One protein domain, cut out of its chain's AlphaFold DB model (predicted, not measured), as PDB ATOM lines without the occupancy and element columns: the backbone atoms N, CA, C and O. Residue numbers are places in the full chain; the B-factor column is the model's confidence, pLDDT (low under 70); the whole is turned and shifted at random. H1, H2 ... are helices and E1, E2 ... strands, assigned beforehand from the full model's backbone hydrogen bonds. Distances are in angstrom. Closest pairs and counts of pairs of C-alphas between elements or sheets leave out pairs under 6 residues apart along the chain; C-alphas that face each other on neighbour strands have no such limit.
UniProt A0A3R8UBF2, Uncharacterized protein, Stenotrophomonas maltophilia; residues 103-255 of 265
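Overview. This is residues 103 to 255 of the 265 residues of an uncharacterized protein of Stenotrophomonas maltophilia (UniProt A0A3R8UBF2). A twisted sheet of five strands has two helices over one face, long H1 over E4 and E5 and H2 over E2 and E3, while H3 packs on H2 and on the residues 135 to 136 of H1 and only grazes the sheet. H1 makes the length, and its residues 103 to 109 stick out. The printed part has 153 residues, with three named helices and five named strands in the order H1 E1 H2 E2 E3 H3 E4 E5, of mixed class; the antiparallel sheet runs E2 E3 E1 E4 E5. It is loose, with a radius of gyration of the C-alphas of 18.6 A, and spans 62 by 40 by 26 A.

Along the chain. H1, residues 103 to 137, begins at C-alpha 103 (-65.557, 28.842, -16.582) and measures 50.2 A. E1 is residues 148 to 154, 20.3 A; H2 165 to 179, 20.8 A; E2 184 to 188; E3 203 to 209, 20.8 A; H3 214 to 226, 18.4 A; E4 232 to 237. E5, residues 251 to 254, ends at C-alpha 254 (-38.696, 4.124, 3.387).

Arrangement. Within hydrogen-bond range are N 186 and O 205 (hairpin E2 and E3), 2.9 A; N 152 and O 206 (E1 and E3), 2.9 A; N 151 and O 234 (E1 and E4), 2.8 A; N 235 and O 252 (hairpin E4 and E5), 2.9 A. H1 and H2 are on the same face, making two layers, helices on one face of a sheet. H1 has a height of 5.6 A over the sheet, only just slantwise to E5 at 33 degrees on the local plane; its closest C-alphas to E5 are those of Cys 125 and Val 252, 6.3 A. H2, height 10.3 A, runs along E3 at 1 degrees on the local plane; C-alphas 172 and 206 are closest, 7.5 A. H3 only grazes the sheet with residues 220 to 224. H3 touches H2 through residues 215 to 216 and 175 to 179 alone, C-alphas 216 and 175 closest at 6.4 A, at a shallow tilt of 19 degrees, opposite ways. H1 touches H3 with residues 135 to 136 alone, C-alphas 136 and 217 closest at 6.8 A, about perpendicular at 84 degrees. E1, H2, E2 and E3, H3, E4 are split strand-helix-strand units, same-way strands with another between, both with right-handed crossovers. In H1, H2 and H3 every O i to N i+4 pair is within hydrogen-bond range.

Size, cuts and confidence. The farthest C-alphas, of Lys 105 and Glu 198, are 62.4 A apart. The printed part has no cut; the links E2 to E3 and E4 to E5 are long. pLDDT is under 70 at residues 156 to 161, 228 to 230, 240 to 243 and 252 to 255.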
ATOM      1  N   ARG A 103     -65.781  30.083 -17.325       87.25
ATOM      2  CA  ARG A 103     -65.557  28.842 -16.582       87.25
ATOM      3  C   ARG A 103     -64.365  28.070 -17.134       87.25
ATOM      4  O   ARG A 103     -63.493  27.703 -16.361       87.25
ATOM      5  N   ALA A 104     -64.265  27.923 -18.453       88.12
ATOM      6  CA  ALA A 104     -63.132  27.274 -19.103       88.12
ATOM      7  C   ALA A 104     -61.808  27.979 -18.775       88.12
ATOM      8  O   ALA A 104     -60.797  27.323 -18.523       88.12
ATOM      9  N   LYS A 105     -61.805  29.317 -18.725       92.25
ATOM     10  CA  LYS A 105     -60.634  30.088 -18.300       92.25
ATOM     11  C   LYS A 105     -60.272  29.816 -16.836       92.25
ATOM     12  O   LYS A 105     -59.102  29.571 -16.554       92.25
ATOM     13  N   ALA A 106     -61.250  29.830 -15.931       89.62
ATOM     14  CA  ALA A 106     -61.029  29.532 -14.517       89.62
ATOM     15  C   ALA A 106     -60.515  28.097 -14.305       89.62
ATOM     16  O   ALA A 106     -59.547  27.894 -13.576       89.62
ATOM     17  N   ASP A 107     -61.091  27.117 -15.006       90.56
ATOM     18  CA  ASP A 107     -60.674  25.716 -14.936       90.56
ATOM     19  C   ASP A 107     -59.233  25.530 -15.455       90.56
ATOM     20  O   ASP A 107     -58.463  24.753 -14.891       90.56
ATOM     21  N   LEU A 108     -58.829  26.267 -16.500       93.62
ATOM     22  CA  LEU A 108     -57.446  26.273 -16.994       93.62
ATOM     23  C   LEU A 108     -56.468  26.884 -15.983       93.62
ATOM     24  O   LEU A 108     -55.374  26.350 -15.794       93.62
ATOM     25  N   GLU A 109     -56.845  27.988 -15.335       92.38
ATOM     26  CA  GLU A 109     -56.046  28.620 -14.278       92.38
ATOM     27  C   GLU A 109     -55.891  27.681 -13.070       92.38
ATOM     28  O   GLU A 109     -54.780  27.490 -12.569       92.38
ATOM     29  N   GLU A 110     -56.972  27.016 -12.656       90.44
ATOM     30  CA  GLU A 110     -56.961  26.016 -11.587       90.44
ATOM     31  C   GLU A 110     -56.099  24.800 -11.952       90.44
ATOM     32  O   GLU A 110     -55.279  24.346 -11.149       90.44
ATOM     33  N   ALA A 111     -56.228  24.284 -13.177       90.75
ATOM     34  CA  ALA A 111     -55.427  23.167 -13.667       90.75
ATOM     35  C   ALA A 111     -53.931  23.511 -13.712       90.75
ATOM     36  O   ALA A 111     -53.099  22.686 -13.328       90.75
ATOM     37  N   ALA A 112     -53.579  24.728 -14.133       90.94
ATOM     38  CA  ALA A 112     -52.200  25.207 -14.120       90.94
ATOM     39  C   ALA A 112     -51.649  25.308 -12.688       90.94
ATOM     40  O   ALA A 112     -50.551  24.816 -12.420       90.94
ATOM     41  N   ALA A 113     -52.427  25.864 -11.753       87.31
ATOM     42  CA  ALA A 113     -52.047  25.949 -10.344       87.31
ATOM     43  C   ALA A 113     -51.856  24.558  -9.710       87.31
ATOM     44  O   ALA A 113     -50.867  24.320  -9.012       87.31
ATOM     45  N   ARG A 114     -52.744  23.602 -10.014       86.25
ATOM     46  CA  ARG A 114     -52.606  22.197  -9.596       86.25
ATOM     47  C   ARG A 114     -51.350  21.547 -10.164       86.25
ATOM     48  O   ARG A 114     -50.644  20.857  -9.432       86.25
ATOM     49  N   ALA A 115     -51.055  21.762 -11.445       89.31
ATOM     50  CA  ALA A 115     -49.866  21.210 -12.084       89.31
ATOM     51  C   ALA A 115     -48.574  21.762 -11.460       89.31
ATOM     52  O   ALA A 115     -47.645  20.996 -11.190       89.31
ATOM     53  N   GLU A 116     -48.521  23.066 -11.171       87.75
ATOM     54  CA  GLU A 116     -47.391  23.677 -10.465       87.75
ATOM     55  C   GLU A 116     -47.242  23.101  -9.050       87.75
ATOM     56  O   GLU A 116     -46.146  22.684  -8.665       87.75
ATOM     57  N   SER A 117     -48.336  23.021  -8.288       84.06
ATOM     58  CA  SER A 117     -48.324  22.454  -6.937       84.06
ATOM     59  C   SER A 117     -47.839  20.999  -6.939       84.06
ATOM     60  O   SER A 117     -46.926  20.649  -6.185       84.06
ATOM     61  N   ALA A 118     -48.330  20.177  -7.871       84.62
ATOM     62  CA  ALA A 118     -47.892  18.794  -8.049       84.62
ATOM     63  C   ALA A 118     -46.401  18.685  -8.414       84.62
ATOM     64  O   ALA A 118     -45.698  17.822  -7.887       84.62
ATOM     65  N   ALA A 119     -45.889  19.571  -9.275       86.94
ATOM     66  CA  ALA A 119     -44.469  19.604  -9.621       86.94
ATOM     67  C   ALA A 119     -43.594  19.971  -8.410       86.94
ATOM     68  O   ALA A 119     -42.574  19.320  -8.166       86.94
ATOM     69  N   ARG A 120     -44.010  20.964  -7.609       83.19
ATOM     70  CA  ARG A 120     -43.330  21.329  -6.354       83.19
ATOM     71  C   ARG A 120     -43.342  20.166  -5.366       83.19
ATOM     72  O   ARG A 120     -42.291  19.821  -4.832       83.19
ATOM     73  N   PHE A 121     -44.495  19.531  -5.169       82.44
ATOM     74  CA  PHE A 121     -44.643  18.350  -4.318       82.44
ATOM     75  C   PHE A 121     -43.712  17.213  -4.758       82.44
ATOM     76  O   PHE A 121     -42.950  16.686  -3.949       82.44
ATOM     77  N   GLY A 122     -43.699  16.884  -6.054       83.06
ATOM     78  CA  GLY A 122     -42.818  15.858  -6.613       83.06
ATOM     79  C   GLY A 122     -41.335  16.163  -6.387       83.06
ATOM     80  O   GLY A 122     -40.575  15.277  -5.994       83.06
ATOM     81  N   ALA A 123     -40.921  17.422  -6.557       85.00
ATOM     82  CA  ALA A 123     -39.554  17.852  -6.274       85.00
ATOM     83  C   ALA A 123     -39.193  17.717  -4.783       85.00
ATOM     84  O   ALA A 123     -38.089  17.263  -4.469       85.00
ATOM     85  N   TYR A 124     -40.116  18.053  -3.873       83.31
ATOM     86  CA  TYR A 124     -39.932  17.878  -2.429       83.31
ATOM     87  C   TYR A 124     -39.776  16.406  -2.042       83.31
ATOM     88  O   TYR A 124     -38.811  16.062  -1.359       83.31
ATOM     89  N   CYS A 125     -40.663  15.531  -2.520       82.94
ATOM     90  CA  CYS A 125     -40.572  14.092  -2.272       82.94
ATOM     91  C   CYS A 125     -39.256  13.516  -2.806       82.94
ATOM     92  O   CYS A 125     -38.553  12.823  -2.077       82.94
ATOM     93  N   ALA A 126     -38.859  13.874  -4.032       84.81
ATOM     94  CA  ALA A 126     -37.601  13.410  -4.615       84.81
ATOM     95  C   ALA A 126     -36.367  13.909  -3.842       84.81
ATOM     96  O   ALA A 126     -35.376  13.190  -3.722       84.81
ATOM     97  N   ALA A 127     -36.392  15.138  -3.318       85.69
ATOM     98  CA  ALA A 127     -35.310  15.665  -2.488       85.69
ATOM     99  C   ALA A 127     -35.211  14.931  -1.142       85.69
ATOM    100  O   ALA A 127     -34.116  14.544  -0.736       85.69
ATOM    101  N   MET A 128     -36.349  14.690  -0.487       85.12
ATOM    102  CA  MET A 128     -36.418  13.948   0.772       85.12
ATOM    103  C   MET A 128     -35.975  12.493   0.595       85.12
ATOM    104  O   MET A 128     -35.198  11.981   1.397       85.12
ATOM    105  N   GLU A 129     -36.393  11.842  -0.490       85.31
ATOM    106  CA  GLU A 129     -35.968  10.487  -0.831       85.31
ATOM    107  C   GLU A 129     -34.454  10.408  -1.054       85.31
ATOM    108  O   GLU A 129     -33.793   9.561  -0.451       85.31
ATOM    109  N   ARG A 130     -33.877  11.321  -1.852       85.75
ATOM    110  CA  ARG A 130     -32.419  11.388  -2.055       85.75
ATOM    111  C   ARG A 130     -31.671  11.566  -0.741       85.75
ATOM    112  O   ARG A 130     -30.676  10.879  -0.524       85.75
ATOM    113  N   PHE A 131     -32.157  12.450   0.130       87.31
ATOM    114  CA  PHE A 131     -31.569  12.659   1.449       87.31
ATOM    115  C   PHE A 131     -31.572  11.365   2.272       87.31
ATOM    116  O   PHE A 131     -30.528  10.937   2.761       87.31
ATOM    117  N   VAL A 132     -32.728  10.706   2.398       84.56
ATOM    118  CA  VAL A 132     -32.840   9.491   3.215       84.56
ATOM    119  C   VAL A 132     -32.007   8.349   2.632       84.56
ATOM    120  O   VAL A 132     -31.295   7.679   3.378       84.56
ATOM    121  N   ILE A 133     -32.040   8.135   1.312       83.81
ATOM    122  CA  ILE A 133     -31.220   7.109   0.649       83.81
ATOM    123  C   ILE A 133     -29.731   7.380   0.870       83.81
ATOM    124  O   ILE A 133     -28.999   6.449   1.206       83.81
ATOM    125  N   GLY A 134     -29.293   8.632   0.718       84.38
ATOM    126  CA  GLY A 134     -27.901   9.006   0.939       84.38
ATOM    127  C   GLY A 134     -27.463   8.721   2.376       84.38
ATOM    128  O   GLY A 134     -26.451   8.053   2.580       84.38
ATOM    129  N   MET A 135     -28.280   9.079   3.373       85.56
ATOM    130  CA  MET A 135     -27.990   8.762   4.777       85.56
ATOM    131  C   MET A 135     -27.934   7.256   5.054       85.56
ATOM    132  O   MET A 135     -27.031   6.795   5.752       85.56
ATOM    133  N   VAL A 136     -28.851   6.467   4.482       81.69
ATOM    134  CA  VAL A 136     -28.848   4.998   4.617       81.69
ATOM    135  C   VAL A 136     -27.587   4.378   4.009       81.69
ATOM    136  O   VAL A 136     -27.057   3.406   4.544       81.69
ATOM    137  N   ARG A 137     -27.084   4.937   2.904       83.75
ATOM    138  CA  ARG A 137     -25.868   4.466   2.225       83.75
ATOM    139  C   ARG A 137     -24.573   5.026   2.813       83.75
ATOM    140  O   ARG A 137     -23.498   4.595   2.403       83.75
ATOM    141  N   GLY A 138     -24.657   5.960   3.761       81.12
ATOM    142  CA  GLY A 138     -23.494   6.682   4.280       81.12
ATOM    143  C   GLY A 138     -22.851   7.607   3.240       81.12
ATOM    144  O   GLY A 138     -21.654   7.881   3.314       81.12
ATOM    145  N   GLU A 139     -23.622   8.052   2.251       84.06
ATOM    146  CA  GLU A 139     -23.189   9.012   1.242       84.06
ATOM    147  C   GLU A 139     -23.238  10.441   1.815       84.06
ATOM    148  O   GLU A 139     -24.062  10.734   2.689       84.06
ATOM    149  N   PRO A 140     -22.388  11.365   1.332       80.69
ATOM    150  CA  PRO A 140     -22.522  12.776   1.665       80.69
ATOM    151  C   PRO A 140     -23.873  13.302   1.173       80.69
ATOM    152  O   PRO A 140     -24.182  13.201  -0.015       80.69
ATOM    153  N   VAL A 141     -24.654  13.895   2.071       82.75
ATOM    154  CA  VAL A 141     -25.931  14.537   1.740       82.75
ATOM    155  C   VAL A 141     -25.910  16.000   2.147       82.75
ATOM    156  O   VAL A 141     -25.218  16.400   3.084       82.75
ATOM    157  N   GLU A 142     -26.687  16.809   1.437       81.94
ATOM    158  CA  GLU A 142     -26.983  18.164   1.884       81.94
ATOM    159  C   GLU A 142     -27.845  18.124   3.147       81.94
ATOM    160  O   GLU A 142     -28.621  17.194   3.353       81.94
ATOM    161  N   ARG A 143     -27.721  19.151   3.990       81.31
ATOM    162  CA  ARG A 143     -28.497  19.266   5.227       81.31
ATOM    163  C   ARG A 143     -30.007  19.209   4.923       81.31
ATOM    164  O   ARG A 143     -30.443  19.870   3.977       81.31
ATOM    165  N   PRO A 144     -30.818  18.477   5.714       81.25
ATOM    166  CA  PRO A 144     -32.242  18.346   5.430       81.25
ATOM    167  C   PRO A 144     -32.957  19.691   5.585       81.25
ATOM    168  O   PRO A 144     -32.557  20.542   6.388       81.25
ATOM    169  N   ALA A 145     -34.037  19.878   4.824       79.69
ATOM    170  CA  ALA A 145     -34.843  21.083   4.937       79.69
ATOM    171  C   ALA A 145     -35.494  21.175   6.336       79.69
ATOM    172  O   ALA A 145     -35.937  20.158   6.880       79.69
ATOM    173  N   PRO A 146     -35.592  22.381   6.928       81.25
ATOM    174  CA  PRO A 146     -36.317  22.574   8.178       81.25
ATOM    175  C   PRO A 146     -37.765  22.086   8.076       81.25
ATOM    176  O   PRO A 146     -38.438  22.329   7.075       81.25
ATOM    177  N   GLY A 147     -38.253  21.436   9.133       81.81
ATOM    178  CA  GLY A 147     -39.617  20.904   9.191       81.81
ATOM    179  C   GLY A 147     -39.779  19.498   8.611       81.81
ATOM    180  O   GLY A 147     -40.876  18.953   8.681       81.81
ATOM    181  N   TRP A 148     -38.711  18.877   8.103       87.12
ATOM    182  CA  TRP A 148     -38.715  17.447   7.807       87.12
ATOM    183  C   TRP A 148     -38.519  16.618   9.079       87.12
ATOM    184  O   TRP A 148     -37.698  16.957   9.931       87.12
ATOM    185  N   TYR A 149     -39.257  15.520   9.203       87.94
ATOM    186  CA  TYR A 149     -39.249  14.621  10.354       87.94
ATOM    187  C   TYR A 149     -39.120  13.173   9.911       87.94
ATOM    188  O   TYR A 149     -39.738  12.756   8.938       87.94
ATOM    189  N   LEU A 150     -38.373  12.390  10.679       88.62
ATOM    190  CA  LEU A 150     -38.360  10.940  10.595       88.62
ATOM    191  C   LEU A 150     -39.287  10.375  11.669       88.62
ATOM    192  O   LEU A 150     -39.137  10.684  12.851       88.62
ATOM    193  N   THR A 151     -40.218   9.523  11.263       88.56
ATOM    194  CA  THR A 151     -41.008   8.681  12.158       88.56
ATOM    195  C   THR A 151     -40.568   7.237  11.974       88.56
ATOM    196  O   THR A 151     -40.611   6.720  10.859       88.56
ATOM    197  N   ILE A 152     -40.167   6.586  13.059       86.56
ATOM    198  CA  ILE A 152     -39.932   5.140  13.109       86.56
ATOM    199  C   ILE A 152     -40.938   4.494  14.053       86.56
ATOM    200  O   ILE A 152     -41.297   5.105  15.054       86.56
ATOM    201  N   GLY A 153     -41.402   3.279  13.786       85.31
ATOM    202  CA  GLY A 153     -42.360   2.643  14.690       85.31
ATOM    203  C   GLY A 153     -42.703   1.197  14.378       85.31
ATOM    204  O   GLY A 153     -42.431   0.699  13.289       85.31
ATOM    205  N   ASP A 154     -43.349   0.551  15.347       80.94
ATOM    206  CA  ASP A 154     -44.125  -0.674  15.163       80.94
ATOM    207  C   ASP A 154     -45.541  -0.400  15.674       80.94
ATOM    208  O   ASP A 154     -45.774  -0.230  16.870       80.94
ATOM    209  N   CYS A 155     -46.507  -0.320  14.762       71.75
ATOM    210  CA  CYS A 155     -47.891  -0.004  15.111       71.75
ATOM    211  C   CYS A 155     -48.695  -1.221  15.605       71.75
ATOM    212  O   CYS A 155     -49.886  -1.091  15.884       71.75
ATOM    213  N   ARG A 156     -48.083  -2.408  15.717       69.12
ATOM    214  CA  ARG A 156     -48.786  -3.656  16.049       69.12
ATOM    215  C   ARG A 156     -48.538  -4.073  17.497       69.12
ATOM    216  O   ARG A 156     -47.614  -4.832  17.790       69.12
ATOM    217  N   ALA A 157     -49.417  -3.638  18.395       62.19
ATOM    218  CA  ALA A 157     -49.398  -4.094  19.783       62.19
ATOM    219  C   ALA A 157     -49.590  -5.622  19.867       62.19
ATOM    220  O   ALA A 157     -50.435  -6.195  19.175       62.19
ATOM    221  N   GLY A 158     -48.793  -6.292  20.701       61.34
ATOM    222  CA  GLY A 158     -48.845  -7.746  20.885       61.34
ATOM    223  C   GLY A 158     -48.252  -8.568  19.732       61.34
ATOM    224  O   GLY A 158     -48.399  -9.794  19.715       61.34
ATOM    225  N   ALA A 159     -47.572  -7.939  18.765       68.06
ATOM    226  CA  ALA A 159     -46.916  -8.655  17.676       68.06
ATOM    227  C   ALA A 159     -45.790  -9.566  18.194       68.06
ATOM    228  O   ALA A 159     -44.896  -9.148  18.937       68.06
ATOM    229  N   ARG A 160     -45.788 -10.834  17.757       64.75
ATOM    230  CA  ARG A 160     -44.687 -11.762  18.057       64.75
ATOM    231  C   ARG A 160     -43.380 -11.207  17.492       64.75
ATOM    232  O   ARG A 160     -43.245 -11.055  16.283       64.75
ATOM    233  N   GLY A 161     -42.411 -10.970  18.374       67.50
ATOM    234  CA  GLY A 161     -41.092 -10.457  18.004       67.50
ATOM    235  C   GLY A 161     -40.943  -8.934  18.058       67.50
ATOM    236  O   GLY A 161     -39.853  -8.467  17.724       67.50
ATOM    237  N   GLY A 162     -41.976  -8.204  18.506       72.12
ATOM    238  CA  GLY A 162     -41.919  -6.765  18.781       72.12
ATOM    239  C   GLY A 162     -40.870  -6.389  19.833       72.12
ATOM    240  O   GLY A 162     -40.350  -7.241  20.561       72.12
ATOM    241  N   LEU A 163     -40.513  -5.105  19.875       83.56
ATOM    242  CA  LEU A 163     -39.596  -4.564  20.878       83.56
ATOM    243  C   LEU A 163     -40.350  -4.256  22.168       83.56
ATOM    244  O   LEU A 163     -41.445  -3.710  22.106       83.56
ATOM    245  N   SER A 164     -39.737  -4.550  23.316       90.00
ATOM    246  CA  SER A 164     -40.286  -4.134  24.607       90.00
ATOM    247  C   SER A 164     -40.187  -2.625  24.784       90.00
ATOM    248  O   SER A 164     -39.252  -1.996  24.274       90.00
ATOM    249  N   GLY A 165     -41.094  -2.034  25.562       92.50
ATOM    250  CA  GLY A 165     -41.058  -0.592  25.795       92.50
ATOM    251  C   GLY A 165     -39.783  -0.139  26.506       92.50
ATOM    252  O   GLY A 165     -39.236   0.894  26.139       92.50
ATOM    253  N   ALA A 166     -39.199  -0.951  27.399       94.44
ATOM    254  CA  ALA A 166     -37.866  -0.682  27.959       94.44
ATOM    255  C   ALA A 166     -36.779  -0.511  26.881       94.44
ATOM    256  O   ALA A 166     -35.929   0.370  26.993       94.44
ATOM    257  N   LYS A 167     -36.799  -1.327  25.816       91.19
ATOM    258  CA  LYS A 167     -35.855  -1.165  24.700       91.19
ATOM    259  C   LYS A 167     -36.156   0.063  23.861       91.19
ATOM    260  O   LYS A 167     -35.217   0.686  23.373       91.19
ATOM    261  N   VAL A 168     -37.427   0.422  23.716       92.19
ATOM    262  CA  VAL A 168     -37.811   1.655  23.025       92.19
ATOM    263  C   VAL A 168     -37.349   2.891  23.793       92.19
ATOM    264  O   VAL A 168     -36.773   3.785  23.182       92.19
ATOM    265  N   LEU A 169     -37.494   2.911  25.119       95.12
ATOM    266  CA  LEU A 169     -36.992   3.997  25.968       95.12
ATOM    267  C   LEU A 169     -35.464   4.137  25.884       95.12
ATOM    268  O   LEU A 169     -34.975   5.242  25.681       95.12
ATOM    269  N   GLU A 170     -34.717   3.027  25.913       93.75
ATOM    270  CA  GLU A 170     -33.256   3.047  25.721       93.75
ATOM    271  C   GLU A 170     -32.859   3.696  24.379       93.75
ATOM    272  O   GLU A 170     -31.841   4.379  24.275       93.75
ATOM    273  N   MET A 171     -33.656   3.482  23.328       90.75
ATOM    274  CA  MET A 171     -33.423   4.112  22.031       90.75
ATOM    275  C   MET A 171     -33.725   5.610  22.059       90.75
ATOM    276  O   MET A 171     -32.943   6.386  21.515       90.75
ATOM    277  N   VAL A 172     -34.827   6.020  22.691       94.31
ATOM    278  CA  VAL A 172     -35.178   7.438  22.859       94.31
ATOM    279  C   VAL A 172     -34.038   8.184  23.551       94.31
ATOM    280  O   VAL A 172     -33.554   9.171  23.001       94.31
ATOM    281  N   GLU A 173     -33.527   7.651  24.662       95.19
ATOM    282  CA  GLU A 173     -32.396   8.229  25.404       95.19
ATOM    283  C   GLU A 173     -31.128   8.335  24.542       95.19
ATOM    284  O   GLU A 173     -30.435   9.354  24.545       95.19
ATOM    285  N   LYS A 174     -30.813   7.295  23.759       94.06
ATOM    286  CA  LYS A 174     -29.650   7.307  22.857       94.06
ATOM    287  C   LYS A 174     -29.791   8.335  21.744       94.06
ATOM    288  O   LYS A 174     -28.807   8.985  21.397       94.06
ATOM    289  N   ILE A 175     -30.981   8.464  21.162       92.75
ATOM    290  CA  ILE A 175     -31.230   9.451  20.113       92.75
ATOM    291  C   ILE A 175     -31.138  10.857  20.703       92.75
ATOM    292  O   ILE A 175     -30.427  11.679  20.134       92.75
ATOM    293  N   GLU A 176     -31.770  11.110  21.849       94.19
ATOM    294  CA  GLU A 176     -31.694  12.393  22.555       94.19
ATOM    295  C   GLU A 176     -30.244  12.784  22.860       94.19
ATOM    296  O   GLU A 176     -29.823  13.898  22.558       94.19
ATOM    297  N   ALA A 177     -29.436  11.849  23.367       94.06
ATOM    298  CA  ALA A 177     -28.023  12.092  23.645       94.06
ATOM    299  C   ALA A 177     -27.205  12.430  22.381       94.06
ATOM    300  O   ALA A 177     -26.238  13.187  22.458       94.06
ATOM    301  N   LEU A 178     -27.569  11.873  21.219       92.00
ATOM    302  CA  LEU A 178     -26.876  12.107  19.946       92.00
ATOM    303  C   LEU A 178     -27.317  13.393  19.234       92.00
ATOM    304  O   LEU A 178     -26.517  13.981  18.500       92.00
ATOM    305  N   THR A 179     -28.577  13.799  19.392       87.56
ATOM    306  CA  THR A 179     -29.171  14.948  18.687       87.56
ATOM    307  C   THR A 179     -29.304  16.191  19.565       87.56
ATOM    308  O   THR A 179     -29.507  17.284  19.038       87.56
ATOM    309  N   GLY A 180     -29.242  16.043  20.891       88.44
ATOM    310  CA  GLY A 180     -29.589  17.089  21.855       88.44
ATOM    311  C   GLY A 180     -31.065  17.503  21.806       88.44
ATOM    312  O   GLY A 180     -31.411  18.562  22.320       88.44
ATOM    313  N   THR A 181     -31.917  16.719  21.140       86.88
ATOM    314  CA  THR A 181     -33.345  17.000  20.952       86.88
ATOM    315  C   THR A 181     -34.156  15.810  21.434       86.88
ATOM    316  O   THR A 181     -33.977  14.707  20.917       86.88
ATOM    317  N   GLU A 182     -35.072  16.051  22.371       90.25
ATOM    318  CA  GLU A 182     -35.975  15.032  22.903       90.25
ATOM    319  C   GLU A 182     -36.877  14.464  21.784       90.25
ATOM    320  O   GLU A 182     -37.633  15.213  21.149       90.25
ATOM    321  N   PRO A 183     -36.801  13.151  21.494       93.19
ATOM    322  CA  PRO A 183     -37.696  12.502  20.546       93.19
ATOM    323  C   PRO A 183     -39.139  12.460  21.049       93.19
ATOM    324  O   PRO A 183     -39.406  12.130  22.201       93.19
ATOM    325  N   LEU A 184     -40.099  12.680  20.152       93.62
ATOM    326  CA  LEU A 184     -41.513  12.516  20.474       93.62
ATOM    327  C   LEU A 184     -41.888  11.034  20.414       93.62
ATOM    328  O   LEU A 184     -41.900  10.435  19.336       93.62
ATOM    329  N   LEU A 185     -42.222  10.453  21.564       94.44
ATOM    330  CA  LEU A 185     -42.665   9.067  21.684       94.44
ATOM    331  C   LEU A 185     -44.199   8.990  21.751       94.44
ATOM    332  O   LEU A 185     -44.815   9.467  22.701       94.44
ATOM    333  N   GLY A 186     -44.814   8.340  20.766       92.19
ATOM    334  CA  GLY A 186     -46.211   7.903  20.817       92.19
ATOM    335  C   GLY A 186     -46.282   6.398  21.052       92.19
ATOM    336  O   GLY A 186     -45.533   5.658  20.417       92.19
ATOM    337  N   TYR A 187     -47.162   5.923  21.934       92.94
ATOM    338  CA  TYR A 187     -47.269   4.495  22.240       92.94
ATOM    339  C   TYR A 187     -48.680   4.056  22.635       92.94
ATOM    340  O   TYR A 187     -49.518   4.865  23.032       92.94
ATOM    341  N   GLY A 188     -48.914   2.746  22.551       90.56
ATOM    342  CA  GLY A 188     -50.093   2.066  23.075       90.56
ATOM    343  C   GLY A 188     -49.703   0.726  23.693       90.56
ATOM    344  O   GLY A 188     -49.039  -0.087  23.046       90.56
ATOM    345  N   CYS A 189     -50.098   0.500  24.946       91.94
ATOM    346  CA  CYS A 189     -49.810  -0.750  25.648       91.94
ATOM    347  C   CYS A 189     -50.655  -1.910  25.091       91.94
ATOM    348  O   CYS A 189     -51.796  -1.729  24.665       91.94
ATOM    349  N   SER A 190     -50.101  -3.118  25.132       87.19
ATOM    350  CA  SER A 190     -50.681  -4.361  24.625       87.19
ATOM    351  C   SER A 190     -51.861  -4.873  25.451       87.19
ATOM    352  O   SER A 190     -52.645  -5.687  24.958       87.19
ATOM    353  N   GLY A 191     -52.041  -4.381  26.680       86.31
ATOM    354  CA  GLY A 191     -53.207  -4.707  27.488       86.31
ATOM    355  C   GLY A 191     -53.490  -3.726  28.630       86.31
ATOM    356  O   GLY A 191     -52.663  -2.868  28.950       86.31
ATOM    357  N   PRO A 192     -54.675  -3.846  29.256       87.38
ATOM    358  CA  PRO A 192     -55.097  -2.961  30.336       87.38
ATOM    359  C   PRO A 192     -54.180  -3.064  31.558       87.38
ATOM    360  O   PRO A 192     -53.830  -4.161  31.987       87.38
ATOM    361  N   GLY A 193     -53.829  -1.919  32.146       89.12
ATOM    362  CA  GLY A 193     -53.038  -1.854  33.380       89.12
ATOM    363  C   GLY A 193     -51.535  -2.108  33.215       89.12
ATOM    364  O   GLY A 193     -50.820  -2.040  34.209       89.12
ATOM    365  N   MET A 194     -51.042  -2.363  31.997       91.12
ATOM    366  CA  MET A 194     -49.602  -2.431  31.729       91.12
ATOM    367  C   MET A 194     -48.993  -1.039  31.572       91.12
ATOM    368  O   MET A 194     -49.569  -0.160  30.924       91.12
ATOM    369  N   THR A 195     -47.792  -0.862  32.115       94.31
ATOM    370  CA  THR A 195     -46.964   0.314  31.843       94.31
ATOM    371  C   THR A 195     -46.137   0.090  30.581       94.31
ATOM    372  O   THR A 195     -45.729  -1.033  30.289       94.31
ATOM    373  N   PHE A 196     -45.855   1.160  29.831       93.75
ATOM    374  CA  PHE A 196     -45.073   1.055  28.598       93.75
ATOM    375  C   PHE A 196     -43.703   0.408  28.835       93.75
ATOM    376  O   PHE A 196     -43.321  -0.500  28.107       93.75
ATOM    377  N   SER A 197     -42.985   0.815  29.885       94.69
ATOM    378  CA  SER A 197     -41.654   0.291  30.221       94.69
ATOM    379  C   SER A 197     -41.628  -1.218  30.470       94.69
ATOM    380  O   SER A 197     -40.622  -1.864  30.182       94.69
ATOM    381  N   GLU A 198     -42.714  -1.779  30.999       93.00
ATOM    382  CA  GLU A 198     -42.820  -3.198  31.359       93.00
ATOM    383  C   GLU A 198     -43.463  -4.042  30.251       93.00
ATOM    384  O   GLU A 198     -43.380  -5.270  30.282       93.00
ATOM    385  N   ASP A 199     -44.082  -3.397  29.261       92.56
ATOM    386  CA  ASP A 199     -44.749  -4.069  28.157       92.56
ATOM    387  C   ASP A 199     -43.723  -4.764  27.239       92.56
ATOM    388  O   ASP A 199     -42.814  -4.111  26.702       92.56
ATOM    389  N   PRO A 200     -43.830  -6.089  27.028       89.44
ATOM    390  CA  PRO A 200     -42.905  -6.824  26.174       89.44
ATOM    391  C   PRO A 200     -43.100  -6.551  24.677       89.44
ATOM    392  O   PRO A 200     -42.186  -6.849  23.907       89.44
ATOM    393  N   ALA A 201     -44.259  -6.032  24.254       88.69
ATOM    394  CA  ALA A 201     -44.561  -5.754  22.850       88.69
ATOM    395  C   ALA A 201     -45.630  -4.646  22.678       88.69
ATOM    396  O   ALA A 201     -46.697  -4.913  22.105       88.69
ATOM    397  N   PRO A 202     -45.381  -3.413  23.157       90.69
ATOM    398  CA  PRO A 202     -46.278  -2.288  22.918       90.69
ATOM    399  C   PRO A 202     -46.293  -1.899  21.435       90.69
ATOM    400  O   PRO A 202     -45.343  -2.163  20.695       90.69
ATOM    401  N   ALA A 203     -47.345  -1.202  21.009       89.88
ATOM    402  CA  ALA A 203     -47.271  -0.375  19.810       89.88
ATOM    403  C   ALA A 203     -46.512   0.913  20.143       89.88
ATOM    404  O   ALA A 203     -46.710   1.495  21.212       89.88
ATOM    405  N   TRP A 204     -45.662   1.383  19.237       91.06
ATOM    406  CA  TRP A 204     -44.860   2.581  19.458       91.06
ATOM    407  C   TRP A 204     -44.472   3.275  18.154       91.06
ATOM    408  O   TRP A 204     -44.387   2.670  17.085       91.06
ATOM    409  N   SER A 205     -44.197   4.567  18.270       91.38
ATOM    410  CA  SER A 205     -43.590   5.392  17.239       91.38
ATOM    411  C   SER A 205     -42.693   6.439  17.889       91.38
ATOM    412  O   SER A 205     -43.085   7.066  18.871       91.38
ATOM    413  N   ILE A 206     -41.495   6.623  17.350       92.44
ATOM    414  CA  ILE A 206     -40.579   7.700  17.711       92.44
ATOM    415  C   ILE A 206     -40.536   8.660  16.530       92.44
ATOM    416  O   ILE A 206     -40.261   8.248  15.401       92.44
ATOM    417  N   ARG A 207     -40.781   9.939  16.794       91.69
ATOM    418  CA  ARG A 207     -40.662  11.016  15.817       91.69
ATOM    419  C   ARG A 207     -39.528  11.953  16.209       91.69
ATOM    420  O   ARG A 207     -39.492  12.458  17.328       91.69
ATOM    421  N   ILE A 208     -38.638  12.221  15.261       91.12
ATOM    422  CA  ILE A 208     -37.510  13.145  15.411       91.12
ATOM    423  C   ILE A 208     -37.399  14.065  14.200       91.12
ATOM    424  O   ILE A 208     -37.809  13.665  13.109       91.12
ATOM    425  N   PRO A 209     -36.837  15.278  14.345       89.75
ATOM    426  CA  PRO A 209     -36.414  16.060  13.191       89.75
ATOM    427  C   PRO A 209     -35.489  15.225  12.303       89.75
ATOM    428  O   PRO A 209     -34.620  14.501  12.800       89.75
ATOM    429  N   LEU A 210     -35.684  15.308  10.990       87.88
ATOM    430  CA  LEU A 210     -34.810  14.632  10.048       87.88
ATOM    431  C   LEU A 210     -33.403  15.224  10.194       87.88
ATOM    432  O   LEU A 210     -33.228  16.441  10.225       87.88
ATOM    433  N   THR A 211     -32.412  14.352  10.342       87.44
ATOM    434  CA  THR A 211     -31.066  14.716  10.794       87.44
ATOM    435  C   THR A 211     -30.006  14.152   9.855       87.44
ATOM    436  O   THR A 211     -30.191  13.073   9.300       87.44
ATOM    437  N   ASP A 212     -28.895  14.862   9.681       86.38
ATOM    438  CA  ASP A 212     -27.692  14.421   8.959       86.38
ATOM    439  C   ASP A 212     -26.654  13.759   9.892       86.38
ATOM    440  O   ASP A 212     -25.566  13.371   9.466       86.38
ATOM    441  N   HIS A 213     -26.988  13.564  11.173       88.56
ATOM    442  CA  HIS A 213     -26.113  12.910  12.143       88.56
ATOM    443  C   HIS A 213     -25.914  11.426  11.795       88.56
ATOM    444  O   HIS A 213     -26.746  10.577  12.126       88.56
ATOM    445  N   ALA A 214     -24.772  11.087  11.190       85.19
ATOM    446  CA  ALA A 214     -24.436   9.720  10.775       85.19
ATOM    447  C   ALA A 214     -24.579   8.681  11.907       85.19
ATOM    448  O   ALA A 214     -25.050   7.570  11.670       85.19
ATOM    449  N   SER A 215     -24.244   9.048  13.149       89.19
ATOM    450  CA  SER A 215     -24.383   8.169  14.320       89.19
ATOM    451  C   SER A 215     -25.835   7.793  14.629       89.19
ATOM    452  O   SER A 215     -26.090   6.671  15.061       89.19
ATOM    453  N   VAL A 216     -26.790   8.699  14.385       89.50
ATOM    454  CA  VAL A 216     -28.224   8.414  14.553       89.50
ATOM    455  C   VAL A 216     -28.658   7.394  13.509       89.50
ATOM    456  O   VAL A 216     -29.271   6.390  13.852       89.50
ATOM    457  N   TRP A 217     -28.272   7.579  12.247       87.25
ATOM    458  CA  TRP A 217     -28.598   6.623  11.188       87.25
ATOM    459  C   TRP A 217     -27.941   5.263  11.398       87.25
ATOM    460  O   TRP A 217     -28.608   4.247  11.232       87.25
ATOM    461  N   ALA A 218     -26.685   5.214  11.844       87.44
ATOM    462  CA  ALA A 218     -26.022   3.960  12.194       87.44
ATOM    463  C   ALA A 218     -26.781   3.199  13.297       87.44
ATOM    464  O   ALA A 218     -27.019   1.996  13.170       87.44
ATOM    465  N   LEU A 219     -27.215   3.909  14.344       88.81
ATOM    466  CA  LEU A 219     -28.024   3.361  15.433       88.81
ATOM    467  C   LEU A 219     -29.372   2.824  14.924       88.81
ATOM    468  O   LEU A 219     -29.731   1.683  15.219       88.81
ATOM    469  N   LEU A 220     -30.092   3.609  14.118       86.56
ATOM    470  CA  LEU A 220     -31.379   3.221  13.535       86.56
ATOM    471  C   LEU A 220     -31.245   2.004  12.610       86.56
ATOM    472  O   LEU A 220     -32.029   1.061  12.707       86.56
ATOM    473  N   MET A 221     -30.225   1.989  11.747       83.25
ATOM    474  CA  MET A 221     -29.951   0.886  10.828       83.25
ATOM    475  C   MET A 221     -29.615  -0.407  11.567       83.25
ATOM    476  O   MET A 221     -30.141  -1.465  11.215       83.25
ATOM    477  N   GLN A 222     -28.797  -0.333  12.621       84.00
ATOM    478  CA  GLN A 222     -28.502  -1.482  13.476       84.00
ATOM    479  C   GLN A 222     -29.782  -2.053  14.099       84.00
ATOM    480  O   GLN A 222     -29.966  -3.271  14.164       84.00
ATOM    481  N   TRP A 223     -30.686  -1.179  14.533       81.44
ATOM    482  CA  TRP A 223     -31.919  -1.581  15.192       81.44
ATOM    483  C   TRP A 223     -32.917  -2.216  14.224       81.44
ATOM    484  O   TRP A 223     -33.426  -3.305  14.495       81.44
ATOM    485  N   MET A 224     -33.116  -1.608  13.053       77.62
ATOM    486  CA  MET A 224     -33.960  -2.162  11.991       77.62
ATOM    487  C   MET A 224     -33.427  -3.504  11.471       77.62
ATOM    488  O   MET A 224     -34.208  -4.431  11.251       77.62
ATOM    489  N   ALA A 225     -32.103  -3.657  11.361       77.19
ATOM    490  CA  ALA A 225     -31.476  -4.926  10.991       77.19
ATOM    491  C   ALA A 225     -31.683  -6.026  12.048       77.19
ATOM    492  O   ALA A 225     -31.794  -7.201  11.699       77.19
ATOM    493  N   SER A 226     -31.773  -5.667  13.334       74.81
ATOM    494  CA  SER A 226     -31.992  -6.640  14.413       74.81
ATOM    495  C   SER A 226     -33.394  -7.269  14.404       74.81
ATOM    496  O   SER A 226     -33.585  -8.346  14.978       74.81
ATOM    497  N   LYS A 227     -34.372  -6.616  13.755       71.00
ATOM    498  CA  LYS A 227     -35.781  -7.039  13.684       71.00
ATOM    499  C   LYS A 227     -36.424  -6.703  12.323       71.00
ATOM    500  O   LYS A 227     -37.275  -5.809  12.244       71.00
ATOM    501  N   PRO A 228     -36.069  -7.427  11.245       62.97
ATOM    502  CA  PRO A 228     -36.622  -7.175   9.917       62.97
ATOM    503  C   PRO A 228     -38.152  -7.321   9.901       62.97
ATOM    504  O   PRO A 228     -38.687  -8.343  10.325       62.97
ATOM    505  N   GLY A 229     -38.860  -6.307   9.399       62.94
ATOM    506  CA  GLY A 229     -40.323  -6.328   9.259       62.94
ATOM    507  C   GLY A 229     -41.123  -5.965  10.519       62.94
ATOM    508  O   GLY A 229     -42.356  -5.989  10.468       62.94
ATOM    509  N   CYS A 230     -40.461  -5.622  11.628       64.69
ATOM    510  CA  CYS A 230     -41.110  -5.058  12.820       64.69
ATOM    511  C   CYS A 230     -41.119  -3.527  12.815       64.69
ATOM    512  O   CYS A 230     -42.076  -2.929  13.279       64.69
ATOM    513  N   ILE A 231     -40.087  -2.898  12.251       70.31
ATOM    514  CA  ILE A 231     -39.897  -1.448  12.319       70.31
ATOM    515  C   ILE A 231     -40.124  -0.843  10.934       70.31
ATOM    516  O   ILE A 231     -39.461  -1.239   9.972       70.31
ATOM    517  N   SER A 232     -41.052   0.106  10.828       74.62
ATOM    518  CA  SER A 232     -41.208   0.977   9.662       74.62
ATOM    519  C   SER A 232     -40.498   2.308   9.897       74.62
ATOM    520  O   SER A 232     -40.367   2.751  11.038       74.62
ATOM    521  N   ALA A 233     -40.031   2.941   8.819       76.75
ATOM    522  CA  ALA A 233     -39.424   4.265   8.843       76.75
ATOM    523  C   ALA A 233     -40.023   5.129   7.728       76.75
ATOM    524  O   ALA A 233     -40.112   4.713   6.571       76.75
ATOM    525  N   GLN A 234     -40.466   6.328   8.077       82.94
ATOM    526  CA  GLN A 234     -41.155   7.242   7.175       82.94
ATOM    527  C   GLN A 234     -40.648   8.658   7.407       82.94
ATOM    528  O   GLN A 234     -40.570   9.107   8.550       82.94
ATOM    529  N   ALA A 235     -40.308   9.353   6.330       84.38
ATOM    530  CA  ALA A 235     -39.957  10.760   6.369       84.38
ATOM    531  C   ALA A 235     -41.166  11.605   5.949       84.38
ATOM    532  O   ALA A 235     -41.897  11.248   5.024       84.38
ATOM    533  N   TRP A 236     -41.378  12.707   6.655       83.06
ATOM    534  CA  TRP A 236     -42.536  13.584   6.524       83.06
ATOM    535  C   TRP A 236     -42.083  15.029   6.485       83.06
ATOM    536  O   TRP A 236     -41.127  15.392   7.165       83.06
ATOM    537  N   ASP A 237     -42.815  15.873   5.780       82.00
ATOM    538  CA  ASP A 237     -42.691  17.318   5.907       82.00
ATOM    539  C   ASP A 237     -43.831  17.855   6.775       82.00
ATOM    540  O   ASP A 237     -44.987  17.861   6.371       82.00
ATOM    541  N   MET A 238     -43.524  18.269   8.001       75.38
ATOM    542  CA  MET A 238     -44.507  18.738   8.986       75.38
ATOM    543  C   MET A 238     -44.628  20.265   9.020       75.38
ATOM    544  O   MET A 238     -45.144  20.814   9.995       75.38
ATOM    545  N   ARG A 239     -44.140  20.977   7.996       73.50
ATOM    546  CA  ARG A 239     -44.412  22.414   7.873       73.50
ATOM    547  C   ARG A 239     -45.927  22.631   7.801       73.50
ATOM    548  O   ARG A 239     -46.634  21.859   7.152       73.50
ATOM    549  N   ALA A 240     -46.401  23.653   8.521       59.22
ATOM    550  CA  ALA A 240     -47.811  24.038   8.541       59.22
ATOM    551  C   ALA A 240     -48.329  24.222   7.109       59.22
ATOM    552  O   ALA A 240     -47.546  24.631   6.248       59.22
ATOM    553  N   GLU A 241     -49.615  23.918   6.885       59.56
ATOM    554  CA  GLU A 241     -50.303  24.128   5.606       59.56
ATOM    555  C   GLU A 241     -49.825  25.435   4.971       59.56
ATOM    556  O   GLU A 241     -50.021  26.529   5.511       59.56
ATOM    557  N   ALA A 242     -49.116  25.315   3.849       60.16
ATOM    558  CA  ALA A 242     -48.831  26.481   3.040       60.16
ATOM    559  C   ALA A 242     -50.178  27.049   2.575       60.16
ATOM    560  O   ALA A 242     -51.123  26.292   2.378       60.16
ATOM    561  N   ALA A 243     -50.260  28.355   2.318       65.44
ATOM    562  CA  ALA A 243     -51.440  29.002   1.725       65.44
ATOM    563  C   ALA A 243     -51.814  28.481   0.310       65.44
ATOM    564  O   ALA A 243     -52.582  29.119  -0.405       65.44
ATOM    565  N   ASP A 244     -51.231  27.359  -0.115       72.06
ATOM    566  CA  ASP A 244     -51.558  26.631  -1.327       72.06
ATOM    567  C   ASP A 244     -52.819  25.780  -1.072       72.06
ATOM    568  O   ASP A 244     -52.758  24.827  -0.289       72.06
ATOM    569  N   PRO A 245     -53.954  26.080  -1.727       72.38
ATOM    570  CA  PRO A 245     -55.200  25.330  -1.554       72.38
ATOM    571  C   PRO A 245     -55.104  23.875  -2.045       72.38
ATOM    572  O   PRO A 245     -56.005  23.083  -1.780       72.38
ATOM    573  N   PHE A 246     -54.025  23.509  -2.746       78.12
ATOM    574  CA  PHE A 246     -53.745  22.146  -3.201       78.12
ATOM    575  C   PHE A 246     -52.645  21.460  -2.385       78.12
ATOM    576  O   PHE A 246     -52.138  20.417  -2.800       78.12
ATOM    577  N   TYR A 247     -52.247  22.034  -1.245       73.00
ATOM    578  CA  TYR A 247     -51.189  21.473  -0.419       73.00
ATOM    579  C   TYR A 247     -51.541  20.057   0.043       73.00
ATOM    580  O   TYR A 247     -52.476  19.829   0.808       73.00
ATOM    581  N   VAL A 248     -50.728  19.101  -0.392       71.38
ATOM    582  CA  VAL A 248     -50.695  17.749   0.158       71.38
ATOM    583  C   VAL A 248     -49.390  17.613   0.914       71.38
ATOM    584  O   VAL A 248     -48.330  17.927   0.376       71.38
ATOM    585  N   GLN A 249     -49.458  17.131   2.154       75.00
ATOM    586  CA  GLN A 249     -48.279  16.953   2.989       75.00
ATOM    587  C   GLN A 249     -47.284  15.964   2.340       75.00
ATOM    588  O   GLN A 249     -47.635  14.793   2.144       75.00
ATOM    589  N   PRO A 250     -46.048  16.393   2.006       75.31
ATOM    590  CA  PRO A 250     -45.028  15.492   1.476       75.31
ATOM    591  C   PRO A 250     -44.696  14.370   2.459       75.31
ATOM    592  O   PRO A 250     -44.395  14.616   3.630       75.31
ATOM    593  N   HIS A 251     -44.713  13.133   1.961       75.81
ATOM    594  CA  HIS A 251     -44.285  11.961   2.711       75.81
ATOM    595  C   HIS A 251     -43.515  11.001   1.806       75.81
ATOM    596  O   HIS A 251     -43.873  10.780   0.649       75.81
ATOM    597  N   VAL A 252     -42.460  10.405   2.352       69.50
ATOM    598  CA  VAL A 252     -41.697   9.340   1.706       69.50
ATOM    599  C   VAL A 252     -41.610   8.183   2.687       69.50
ATOM    600  O   VAL A 252     -41.018   8.290   3.762       69.50
ATOM    601  N   SER A 253     -42.215   7.054   2.323       64.94
ATOM    602  CA  SER A 253     -42.075   5.829   3.103       64.94
ATOM    603  C   SER A 253     -40.806   5.115   2.680       64.94
ATOM    604  O   SER A 253     -40.704   4.634   1.552       64.94
ATOM    605  N   VAL A 254     -39.858   4.980   3.600       56.78
ATOM    606  CA  VAL A 254     -38.696   4.124   3.387       56.78
ATOM    607  C   VAL A 254     -38.995   2.788   4.032       56.78
ATOM    608  O   VAL A 254     -38.557   2.456   5.131       56.78
ATOM    609  N   THR A 255     -39.761   1.981   3.307       50.25
ATOM    610  CA  THR A 255     -39.864   0.561   3.620       50.25
ATOM    611  C   THR A 255     -38.618  -0.109   3.058       50.25
ATOM    612  O   THR A 255     -38.638  -0.682   1.970       50.25
TER     613      THR A 255